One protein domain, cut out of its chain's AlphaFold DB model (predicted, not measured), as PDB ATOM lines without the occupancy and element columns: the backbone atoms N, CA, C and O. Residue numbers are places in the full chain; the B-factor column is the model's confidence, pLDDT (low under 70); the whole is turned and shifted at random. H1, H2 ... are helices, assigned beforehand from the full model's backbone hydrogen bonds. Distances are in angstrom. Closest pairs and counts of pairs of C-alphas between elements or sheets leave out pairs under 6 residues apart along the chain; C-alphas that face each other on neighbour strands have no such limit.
ATOM      1  N   ASP A 264      45.642 120.601  18.611       84.81
ATOM      2  CA  ASP A 264      46.919 121.171  19.068       84.81
ATOM      3  C   ASP A 264      47.541 120.424  20.268       84.81
ATOM      4  O   ASP A 264      48.707 120.641  20.622       84.81
ATOM      5  N   LYS A 265      46.765 119.565  20.939       86.62
ATOM      6  CA  LYS A 265      47.235 118.673  22.008       86.62
ATOM      7  C   LYS A 265      47.669 117.303  21.504       86.62
ATOM      8  O   LYS A 265      48.371 116.625  22.239       86.62
ATOM      9  N   VAL A 266      47.266 116.909  20.295       89.25
ATOM     10  CA  VAL A 266      47.712 115.669  19.639       89.25
ATOM     11  C   VAL A 266      48.872 115.951  18.694       89.25
ATOM     12  O   VAL A 266      49.814 115.169  18.630       89.25
ATOM     13  N   PHE A 267      48.808 117.067  17.971       92.81
ATOM     14  CA  PHE A 267      49.743 117.404  16.911       92.81
ATOM     15  C   PHE A 267      50.574 118.639  17.248       92.81
ATOM     16  O   PHE A 267      50.094 119.590  17.873       92.81
ATOM     17  N   VAL A 268      51.820 118.645  16.779       90.19
ATOM     18  CA  VAL A 268      52.655 119.848  16.766       90.19
ATOM     19  C   VAL A 268      52.275 120.679  15.545       90.19
ATOM     20  O   VAL A 268      52.537 120.285  14.413       90.19
ATOM     21  N   LEU A 269      51.656 121.840  15.761       87.62
ATOM     22  CA  LEU A 269      51.287 122.736  14.665       87.62
ATOM     23  C   LEU A 269      52.549 123.363  14.059       87.62
ATOM     24  O   LEU A 269      53.232 124.155  14.714       87.62
ATOM     25  N   THR A 270      52.853 123.025  12.807       87.00
ATOM     26  CA  THR A 270      53.956 123.616  12.041       87.00
ATOM     27  C   THR A 270      53.415 124.486  10.905       87.00
ATOM     28  O   THR A 270      52.327 124.230  10.382       87.00
ATOM     29  N   PRO A 271      54.134 125.550  10.493       87.19
ATOM     30  CA  PRO A 271      53.702 126.381   9.373       87.19
ATOM     31  C   PRO A 271      53.456 125.537   8.114       87.19
ATOM     32  O   PRO A 271      54.368 124.883   7.617       87.19
ATOM     33  N   GLY A 272      52.224 125.556   7.600       85.31
ATOM     34  CA  GLY A 272      51.821 124.779   6.420       85.31
ATOM     35  C   GLY A 272      51.255 123.383   6.710       85.31
ATOM     36  O   GLY A 272      50.805 122.724   5.773       85.31
ATOM     37  N   TRP A 273      51.203 122.951   7.974       88.50
ATOM     38  CA  TRP A 273      50.585 121.689   8.377       88.50
ATOM     39  C   TRP A 273      49.591 121.912   9.521       88.50
ATOM     40  O   TRP A 273      49.961 122.163  10.666       88.50
ATOM     41  N   ASN A 274      48.303 121.829   9.183       87.94
ATOM     42  CA  ASN A 274      47.194 121.935  10.128       87.94
ATOM     43  C   ASN A 274      46.370 120.636  10.074       87.94
ATOM     44  O   ASN A 274      45.421 120.556   9.289       87.94
ATOM     45  N   PRO A 275      46.790 119.583  10.798       86.62
ATOM     46  CA  PRO A 275      46.128 118.286  10.754       86.62
ATOM     47  C   PRO A 275      44.706 118.379  11.309       86.62
ATOM     48  O   PRO A 275      44.464 118.998  12.345       86.62
ATOM     49  N   GLN A 276      43.763 117.742  10.617       87.62
ATOM     50  CA  GLN A 276      42.354 117.722  10.998       87.62
ATOM     51  C   GLN A 276      41.882 116.281  11.236       87.62
ATOM     52  O   GLN A 276      42.669 115.349  11.407       87.62
ATOM     53  N   GLU A 277      40.566 116.083  11.240       86.25
ATOM     54  CA  GLU A 277      39.909 114.791  11.450       86.25
ATOM     55  C   GLU A 277      40.440 113.686  10.519       86.25
ATOM     56  O   GLU A 277      40.620 112.539  10.932       86.25
ATOM     57  N   LYS A 278      40.762 114.030   9.264       90.31
ATOM     58  CA  LYS A 278      41.287 113.077   8.278       90.31
ATOM     59  C   LYS A 278      42.673 112.558   8.660       90.31
ATOM     60  O   LYS A 278      42.941 111.362   8.519       90.31
ATOM     61  N   GLU A 279      43.556 113.446   9.102       93.06
ATOM     62  CA  GLU A 279      44.894 113.098   9.568       93.06
ATOM     63  C   GLU A 279      44.806 112.310  10.871       93.06
ATOM     64  O   GLU A 279      45.433 111.261  10.995       93.06
ATOM     65  N   LEU A 280      43.937 112.727  11.794       93.19
ATOM     66  CA  LEU A 280      43.685 111.983  13.021       93.19
ATOM     67  C   LEU A 280      43.227 110.547  12.731       93.19
ATOM     68  O   LEU A 280      43.822 109.612  13.254       93.19
ATOM     69  N   GLY A 281      42.251 110.337  11.845       91.75
ATOM     70  CA  GLY A 281      41.783 108.990  11.495       91.75
ATOM     71  C   GLY A 281      42.889 108.085  10.931       91.75
ATOM     72  O   GLY A 281      42.957 106.896  11.254       91.75
ATOM     73  N   LYS A 282      43.802 108.645  10.126       94.00
ATOM     74  CA  LYS A 282      44.976 107.917   9.619       94.00
ATOM     75  C   LYS A 282      45.975 107.603  10.729       94.00
ATOM     76  O   LYS A 282      46.469 106.478  10.776       94.00
ATOM     77  N   LEU A 283      46.236 108.559  11.621       94.62
ATOM     78  CA  LEU A 283      47.108 108.361  12.775       94.62
ATOM     79  C   LEU A 283      46.566 107.256  13.688       94.62
ATOM     80  O   LEU A 283      47.314 106.351  14.040       94.62
ATOM     81  N   LEU A 284      45.273 107.286  14.025       93.62
ATOM     82  CA  LEU A 284      44.628 106.283  14.880       93.62
ATOM     83  C   LEU A 284      44.805 104.871  14.314       93.62
ATOM     84  O   LEU A 284      45.192 103.953  15.038       93.62
ATOM     85  N   LYS A 285      44.617 104.714  12.998       92.44
ATOM     86  CA  LYS A 285      44.882 103.448  12.309       92.44
ATOM     87  C   LYS A 285      46.362 103.064  12.365       92.44
ATOM     88  O   LYS A 285      46.666 101.901  12.611       92.44
ATOM     89  N   ALA A 286      47.267 104.022  12.161       93.00
ATOM     90  CA  ALA A 286      48.709 103.797  12.197       93.00
ATOM     91  C   ALA A 286      49.197 103.308  13.567       93.00
ATOM     92  O   ALA A 286      50.024 102.403  13.629       93.00
ATOM     93  N   ILE A 287      48.654 103.857  14.659       93.06
ATOM     94  CA  ILE A 287      49.065 103.523  16.033       93.06
ATOM     95  C   ILE A 287      48.263 102.372  16.664       93.06
ATOM     96  O   ILE A 287      48.445 102.070  17.847       93.06
ATOM     97  N   CYS A 288      47.398 101.716  15.886       92.25
ATOM     98  CA  CYS A 288      46.492 100.656  16.332       92.25
ATOM     99  C   CYS A 288      45.542 101.081  17.464       92.25
ATOM    100  O   CYS A 288      45.285 100.307  18.385       92.25
ATOM    101  N   TYR A 289      45.032 102.311  17.405       91.00
ATOM    102  CA  TYR A 289      44.006 102.785  18.327       91.00
ATOM    103  C   TYR A 289      42.614 102.363  17.841       91.00
ATOM    104  O   TYR A 289      42.244 102.629  16.698       91.00
ATOM    105  N   ASP A 290      41.831 101.740  18.719       86.31
ATOM    106  CA  ASP A 290      40.435 101.379  18.466       86.31
ATOM    107  C   ASP A 290      39.549 101.940  19.579       86.31
ATOM    108  O   ASP A 290      39.647 101.531  20.736       86.31
ATOM    109  N   GLU A 291      38.652 102.859  19.225       80.50
ATOM    110  CA  GLU A 291      37.746 103.514  20.174       80.50
ATOM    111  C   GLU A 291      36.846 102.530  20.927       80.50
ATOM    112  O   GLU A 291      36.491 102.781  22.079       80.50
ATOM    113  N   ARG A 292      36.506 101.381  20.326       79.31
ATOM    114  CA  ARG A 292      35.638 100.385  20.974       79.31
ATOM    115  C   ARG A 292      36.313  99.723  22.167       79.31
ATOM    116  O   ARG A 292      35.643  99.372  23.134       79.31
ATOM    117  N   SER A 293      37.625  99.526  22.087       74.69
ATOM    118  CA  SER A 293      38.411  98.848  23.120       74.69
ATOM    119  C   SER A 293      39.184  99.818  24.018       74.69
ATOM    120  O   SER A 293      39.416  99.508  25.188       74.69
ATOM    121  N   ALA A 294      39.548 100.995  23.505       76.31
ATOM    122  CA  ALA A 294      40.320 102.010  24.217       76.31
ATOM    123  C   ALA A 294      39.470 103.171  24.771       76.31
ATOM    124  O   ALA A 294      39.953 103.912  25.627       76.31
ATOM    125  N   GLY A 295      38.211 103.313  24.353       80.75
ATOM    126  CA  GLY A 295      37.365 104.456  24.701       80.75
ATOM    127  C   GLY A 295      37.566 105.654  23.761       80.75
ATOM    128  O   GLY A 295      38.350 105.581  22.809       80.75
ATOM    129  N   PRO A 296      36.857 106.770  24.007       84.94
ATOM    130  CA  PRO A 296      36.833 107.903  23.087       84.94
ATOM    131  C   PRO A 296      38.218 108.550  22.945       84.94
ATOM    132  O   PRO A 296      38.972 108.650  23.917       84.94
ATOM    133  N   VAL A 297      38.549 108.998  21.727       86.62
ATOM    134  CA  VAL A 297      39.834 109.658  21.415       86.62
ATOM    135  C   VAL A 297      39.996 110.949  22.207       86.62
ATOM    136  O   VAL A 297      41.080 111.222  22.720       86.62
ATOM    137  N   PHE A 298      38.911 111.711  22.342       86.81
ATOM    138  CA  PHE A 298      38.851 112.924  23.146       86.81
ATOM    139  C   PHE A 298      37.892 112.745  24.324       86.81
ATOM    140  O   PHE A 298      36.843 112.112  24.202       86.81
ATOM    141  N   GLY A 299      38.260 113.301  25.475       79.69
ATOM    142  CA  GLY A 299      37.371 113.437  26.619       79.69
ATOM    143  C   GLY A 299      36.281 114.482  26.373       79.69
ATOM    144  O   GLY A 299      36.293 115.216  25.385       79.69
ATOM    145  N   ALA A 300      35.347 114.588  27.320       75.06
ATOM    146  CA  ALA A 300      34.300 115.615  27.295       75.06
ATOM    147  C   ALA A 300      34.860 117.054  27.349       75.06
ATOM    148  O   ALA A 300      34.158 118.004  27.019       75.06
ATOM    149  N   ASP A 301      36.120 117.212  27.755       73.12
ATOM    150  CA  ASP A 301      36.873 118.465  27.789       73.12
ATOM    151  C   ASP A 301      37.574 118.796  26.456       73.12
ATOM    152  O   ASP A 301      38.338 119.760  26.389       73.12
ATOM    153  N   GLY A 302      37.364 117.987  25.410       80.00
ATOM    154  CA  GLY A 302      37.997 118.150  24.101       80.00
ATOM    155  C   GLY A 302      39.488 117.801  24.079       80.00
ATOM    156  O   GLY A 302      40.132 117.957  23.041       80.00
ATOM    157  N   ARG A 303      40.058 117.321  25.195       84.25
ATOM    158  CA  ARG A 303      41.466 116.907  25.289       84.25
ATOM    159  C   ARG A 303      41.627 115.429  24.957       84.25
ATOM    160  O   ARG A 303      40.672 114.673  25.125       84.25
ATOM    161  N   PRO A 304      42.814 114.981  24.513       84.19
ATOM    162  CA  PRO A 304      43.058 113.566  24.268       84.19
ATOM    163  C   PRO A 304      42.739 112.745  25.518       84.19
ATOM    164  O   PRO A 304      43.230 113.037  26.610       84.19
ATOM    165  N   GLY A 305      41.907 111.720  25.360       83.06
ATOM    166  CA  GLY A 305      41.600 110.787  26.433       83.06
ATOM    167  C   GLY A 305      42.876 110.109  26.931       83.06
ATOM    168  O   GLY A 305      43.843 109.949  26.185       83.06
ATOM    169  N   ARG A 306      42.879 109.655  28.190       81.50
ATOM    170  CA  ARG A 306      44.059 109.025  28.816       81.50
ATOM    171  C   ARG A 306      44.671 107.930  27.936       81.50
ATOM    172  O   ARG A 306      45.880 107.871  27.790       81.50
ATOM    173  N   ARG A 307      43.831 107.097  27.317       83.56
ATOM    174  CA  ARG A 307      44.269 106.009  26.433       83.56
ATOM    175  C   ARG A 307      44.868 106.504  25.122       83.56
ATOM    176  O   ARG A 307      45.815 105.893  24.641       83.56
ATOM    177  N   MET A 308      44.349 107.593  24.556       90.62
ATOM    178  CA  MET A 308      44.928 108.201  23.359       90.62
ATOM    179  C   MET A 308      46.322 108.750  23.665       90.62
ATOM    180  O   MET A 308      47.269 108.437  22.947       90.62
ATOM    181  N   ALA A 309      46.465 109.481  24.776       84.94
ATOM    182  CA  ALA A 309      47.762 109.968  25.245       84.94
ATOM    183  C   ALA A 309      48.762 108.814  25.449       84.94
ATOM    184  O   ALA A 309      49.886 108.883  24.957       84.94
ATOM    185  N   THR A 310      48.322 107.704  26.061       80.81
ATOM    186  CA  THR A 310      49.132 106.482  26.183       80.81
ATOM    187  C   THR A 310      49.607 105.961  24.823       80.81
ATOM    188  O   THR A 310      50.772 105.598  24.665       80.81
ATOM    189  N   SER A 311      48.714 105.877  23.835       87.50
ATOM    190  CA  SER A 311      49.053 105.331  22.518       87.50
ATOM    191  C   SER A 311      50.032 106.219  21.751       87.50
ATOM    192  O   SER A 311      50.933 105.685  21.103       87.50
ATOM    193  N   ILE A 312      49.910 107.546  21.875       90.44
ATOM    194  CA  ILE A 312      50.890 108.507  21.345       90.44
ATOM    195  C   ILE A 312      52.251 108.282  22.010       90.44
ATOM    196  O   ILE A 312      53.239 108.051  21.318       90.44
ATOM    197  N   ALA A 313      52.289 108.219  23.344       84.88
ATOM    198  CA  ALA A 313      53.530 108.015  24.085       84.88
ATOM    199  C   ALA A 313      54.233 106.692  23.719       84.88
ATOM    200  O   ALA A 313      55.463 106.641  23.639       84.88
ATOM    201  N   ILE A 314      53.474 105.616  23.468       85.75
ATOM    202  CA  ILE A 314      54.016 104.338  22.973       85.75
ATOM    203  C   ILE A 314      54.591 104.499  21.561       85.75
ATOM    204  O   ILE A 314      55.676 103.980  21.285       85.75
ATOM    205  N   ALA A 315      53.880 105.194  20.670       91.25
ATOM    206  CA  ALA A 315      54.332 105.434  19.304       91.25
ATOM    207  C   ALA A 315      55.639 106.241  19.280       91.25
ATOM    208  O   ALA A 315      56.609 105.807  18.655       91.25
ATOM    209  N   GLU A 316      55.711 107.337  20.035       90.56
ATOM    210  CA  GLU A 316      56.923 108.147  20.173       90.56
ATOM    211  C   GLU A 316      58.074 107.368  20.819       90.56
ATOM    212  O   GLU A 316      59.203 107.420  20.335       90.56
ATOM    213  N   ALA A 317      57.822 106.600  21.886       86.25
ATOM    214  CA  ALA A 317      58.865 105.799  22.538       86.25
ATOM    215  C   ALA A 317      59.485 104.760  21.586       86.25
ATOM    216  O   ALA A 317      60.679 104.457  21.666       86.25
ATOM    217  N   GLU A 318      58.680 104.212  20.678       89.19
ATOM    218  CA  GLU A 318      59.134 103.277  19.657       89.19
ATOM    219  C   GLU A 318      59.868 103.992  18.508       89.19
ATOM    220  O   GLU A 318      60.910 103.511  18.043       89.19
ATOM    221  N   TYR A 319      59.366 105.152  18.077       90.25
ATOM    222  CA  TYR A 319      59.985 106.006  17.060       90.25
ATOM    223  C   TYR A 319      61.375 106.494  17.499       90.25
ATOM    224  O   TYR A 319      62.371 106.308  16.794       90.25
ATOM    225  N   TYR A 320      61.468 107.014  18.723       88.69
ATOM    226  CA  TYR A 320      62.687 107.520  19.353       88.69
ATOM    227  C   TYR A 320      63.484 106.454  20.106       88.69
ATOM    228  O   TYR A 320      64.403 106.775  20.854       88.69
ATOM    229  N   SER A 321      63.216 105.167  19.880       86.25
ATOM    230  CA  SER A 321      63.900 104.070  20.585       86.25
ATOM    231  C   SER A 321      65.436 104.113  20.488       86.25
ATOM    232  O   SER A 321      66.113 103.669  21.413       86.25
ATOM    233  N   LYS A 322      65.994 104.670  19.403       88.31
ATOM    234  CA  LYS A 322      67.447 104.866  19.208       88.31
ATOM    235  C   LYS A 322      67.994 106.171  19.800       88.31
ATOM    236  O   LYS A 322      69.208 106.329  19.881       88.31
ATOM    237  N   ARG A 323      67.122 107.120  20.138       89.06
ATOM    238  CA  ARG A 323      67.446 108.463  20.644       89.06
ATOM    239  C   ARG A 323      66.437 108.841  21.739       89.06
ATOM    240  O   ARG A 323      65.603 109.710  21.507       89.06
ATOM    241  N   PRO A 324      66.468 108.166  22.902       80.69
ATOM    242  CA  PRO A 324      65.439 108.322  23.934       80.69
ATOM    243  C   PRO A 324      65.356 109.740  24.520       80.69
ATOM    244  O   PRO A 324      64.290 110.112  25.010       80.69
ATOM    245  N   ASP A 325      66.443 110.514  24.416       82.38
ATOM    246  CA  ASP A 325      66.567 111.899  24.891       82.38
ATOM    247  C   ASP A 325      66.281 112.953  23.796       82.38
ATOM    248  O   ASP A 325      66.590 114.135  23.973       82.38
ATOM    249  N   ASP A 326      65.750 112.556  22.626       87.69
ATOM    250  CA  ASP A 326      65.373 113.506  21.567       87.69
ATOM    251  C   ASP A 326      64.274 114.444  22.092       87.69
ATOM    252  O   ASP A 326      63.229 114.000  22.563       87.69
ATOM    253  N   ARG A 327      64.513 115.758  22.012       86.75
ATOM    254  CA  ARG A 327      63.598 116.789  22.533       86.75
ATOM    255  C   ARG A 327      62.244 116.812  21.835       86.75
ATOM    256  O   ARG A 327      61.323 117.422  22.364       86.75
ATOM    257  N   ARG A 328      62.146 116.202  20.653       87.25
ATOM    258  CA  ARG A 328      60.889 116.064  19.913       87.25
ATOM    259  C   ARG A 328      59.976 114.985  20.485       87.25
ATOM    260  O   ARG A 328      58.828 114.929  20.095       87.25
ATOM    261  N   ARG A 329      60.461 114.178  21.435       86.62
ATOM    262  CA  ARG A 329      59.631 113.279  22.237       86.62
ATOM    263  C   ARG A 329      58.850 114.088  23.277       86.62
ATOM    264  O   ARG A 329      59.231 114.128  24.450       86.62
ATOM    265  N   ASP A 330      57.820 114.790  22.833       86.06
ATOM    266  CA  ASP A 330      57.106 115.806  23.607       86.06
ATOM    267  C   ASP A 330      55.661 115.418  23.967       86.06
ATOM    268  O   ASP A 330      54.951 116.203  24.606       86.06
ATOM    269  N   GLY A 331      55.236 114.194  23.637       86.50
ATOM    270  CA  GLY A 331      53.868 113.741  23.883       86.50
ATOM    271  C   GLY A 331      52.903 114.103  22.755       86.50
ATOM    272  O   GLY A 331      51.691 113.942  22.929       86.50
ATOM    273  N   LYS A 332      53.406 114.631  21.636       92.62
ATOM    274  CA  LYS A 332      52.635 115.012  20.453       92.62
ATOM    275  C   LYS A 332      53.262 114.406  19.204       92.62
ATOM    276  O   LYS A 332      54.337 113.831  19.247       92.62
ATOM    277  N   ILE A 333      52.537 114.511  18.095       94.31
ATOM    278  CA  ILE A 333      52.976 114.013  16.796       94.31
ATOM    279  C   ILE A 333      53.270 115.192  15.864       94.31
ATOM    280  O   ILE A 333      52.372 115.978  15.542       94.31
ATOM    281  N   ASP A 334      54.516 115.319  15.414       94.81
ATOM    282  CA  ASP A 334      54.926 116.248  14.360       94.81
ATOM    283  C   ASP A 334      54.679 115.673  12.946       94.81
ATOM    284  O   ASP A 334      54.282 114.518  12.773       94.81
ATOM    285  N   GLN A 335      54.869 116.487  11.899       94.94
ATOM    286  CA  GLN A 335      54.575 116.066  10.523       94.94
ATOM    287  C   GLN A 335      55.468 114.902  10.074       94.94
ATOM    288  O   GLN A 335      55.020 114.000   9.366       94.94
ATOM    289  N   VAL A 336      56.732 114.911  10.494       94.44
ATOM    290  CA  VAL A 336      57.732 113.915  10.099       94.44
ATOM    291  C   VAL A 336      57.438 112.578  10.777       94.44
ATOM    292  O   VAL A 336      57.551 111.520  10.150       94.44
ATOM    293  N   GLU A 337      57.047 112.614  12.046       94.56
ATOM    294  CA  GLU A 337      56.571 111.462  12.804       94.56
ATOM    295  C   GLU A 337      55.288 110.908  12.201       94.56
ATOM    296  O   GLU A 337      55.215 109.711  11.928       94.56
ATOM    297  N   TYR A 338      54.309 111.774  11.929       95.94
ATOM    298  CA  TYR A 338      53.042 111.397  11.316       95.94
ATOM    299  C   TYR A 338      53.255 110.667   9.987       95.94
ATOM    300  O   TYR A 338      52.756 109.553   9.814       95.94
ATOM    301  N   ASP A 339      54.032 111.249   9.070       95.00
ATOM    302  CA  ASP A 339      54.284 110.657   7.758       95.00
ATOM    303  C   ASP A 339      54.955 109.286   7.893       95.00
ATOM    304  O   ASP A 339      54.557 108.328   7.231       95.00
ATOM    305  N   GLN A 340      55.926 109.142   8.799       93.88
ATOM    306  CA  GLN A 340      56.583 107.854   9.030       93.88
ATOM    307  C   GLN A 340      55.667 106.817   9.686       93.88
ATOM    308  O   GLN A 340      55.680 105.658   9.264       93.88
ATOM    309  N   LEU A 341      54.869 107.205  10.684       93.25
ATOM    310  CA  LEU A 341      53.897 106.321  11.331       93.25
ATOM    311  C   LEU A 341      52.871 105.827  10.310       93.25
ATOM    312  O   LEU A 341      52.637 104.623  10.201       93.25
ATOM    313  N   VAL A 342      52.320 106.740   9.506       93.06
ATOM    314  CA  VAL A 342      51.313 106.418   8.492       93.06
ATOM    315  C   VAL A 342      51.902 105.559   7.372       93.06
ATOM    316  O   VAL A 342      51.271 104.574   6.984       93.06
ATOM    317  N   LEU A 343      53.119 105.843   6.896       91.25
ATOM    318  CA  LEU A 343      53.804 105.013   5.894       91.25
ATOM    319  C   LEU A 343      54.097 103.595   6.399       91.25
ATOM    320  O   LEU A 343      54.087 102.646   5.619       91.25
ATOM    321  N   GLN A 344      54.345 103.442   7.700       84.44
ATOM    322  CA  GLN A 344      54.610 102.148   8.329       84.44
ATOM    323  C   GLN A 344      53.344 101.445   8.830       84.44
ATOM    324  O   GLN A 344      53.463 100.389   9.456       84.44
ATOM    325  N   THR A 345      52.151 101.994   8.558       75.75
ATOM    326  CA  THR A 345      50.875 101.425   9.007       75.75
ATOM    327  C   THR A 345      50.746  99.990   8.518       75.75
ATOM    328  O   THR A 345      50.485  99.727   7.342       75.75
TER     329      THR A 345
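This is residues 264 to 345 of the 443 residues of an uncharacterized protein of Candidatus Accumulibacter sp. SK-12 (UniProt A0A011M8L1). The longest helix, H3, runs across one side of a V made by H1 and H4, which meet near their last residues; tiny H2 lies near the first end of H3, a tight link joins H1 to H2, and long loops join H2 to H3 and H3 to H4. The 82 printed residues hold H1, H2, H3, H4 in that order and no named strand. The class is all helix, with 37 residues, under half, in named elements. The whole is compact, radius of gyration of the C-alphas 12.2 A, and spans 33 by 27 by 23 A.

H3, residues 306 to 319, measures 20.0 A. H1, residues 277 to 286, begins at C-alpha (39.909, 114.791, 11.450) and measures 14.1 A. H4, residues 335 to 343, measures 12.0 A and ends at C-alpha (53.804, 105.013, 5.894). H2 is residues 291 to 294, 5.0 A.

H3 and H4 are close but not clearly touching, about perpendicular at 87 degrees; their closest C-alphas, Tyr 319 and Glu 337, are 7.7 A apart. H3 and H1 are near each other. H2 is close to H3 but not clearly touching, closest C-alphas Ala 294 and Arg 307, 6.0 A. H1 and H4 touch, closest C-alphas Ala 286 and Val 342, 5.2 A, at a steep tilt of 56 degrees, the same way. In H1, H3 and H4 every O i to N i+4 pair is within hydrogen-bond range; H2 is too short for one.

The farthest C-alphas, Ala 300 and Lys 322, are 35.8 A apart. The printed part has no cut. The links H2 to H3 and H3 to H4 are long. No printed residue is under 70 in pLDDT.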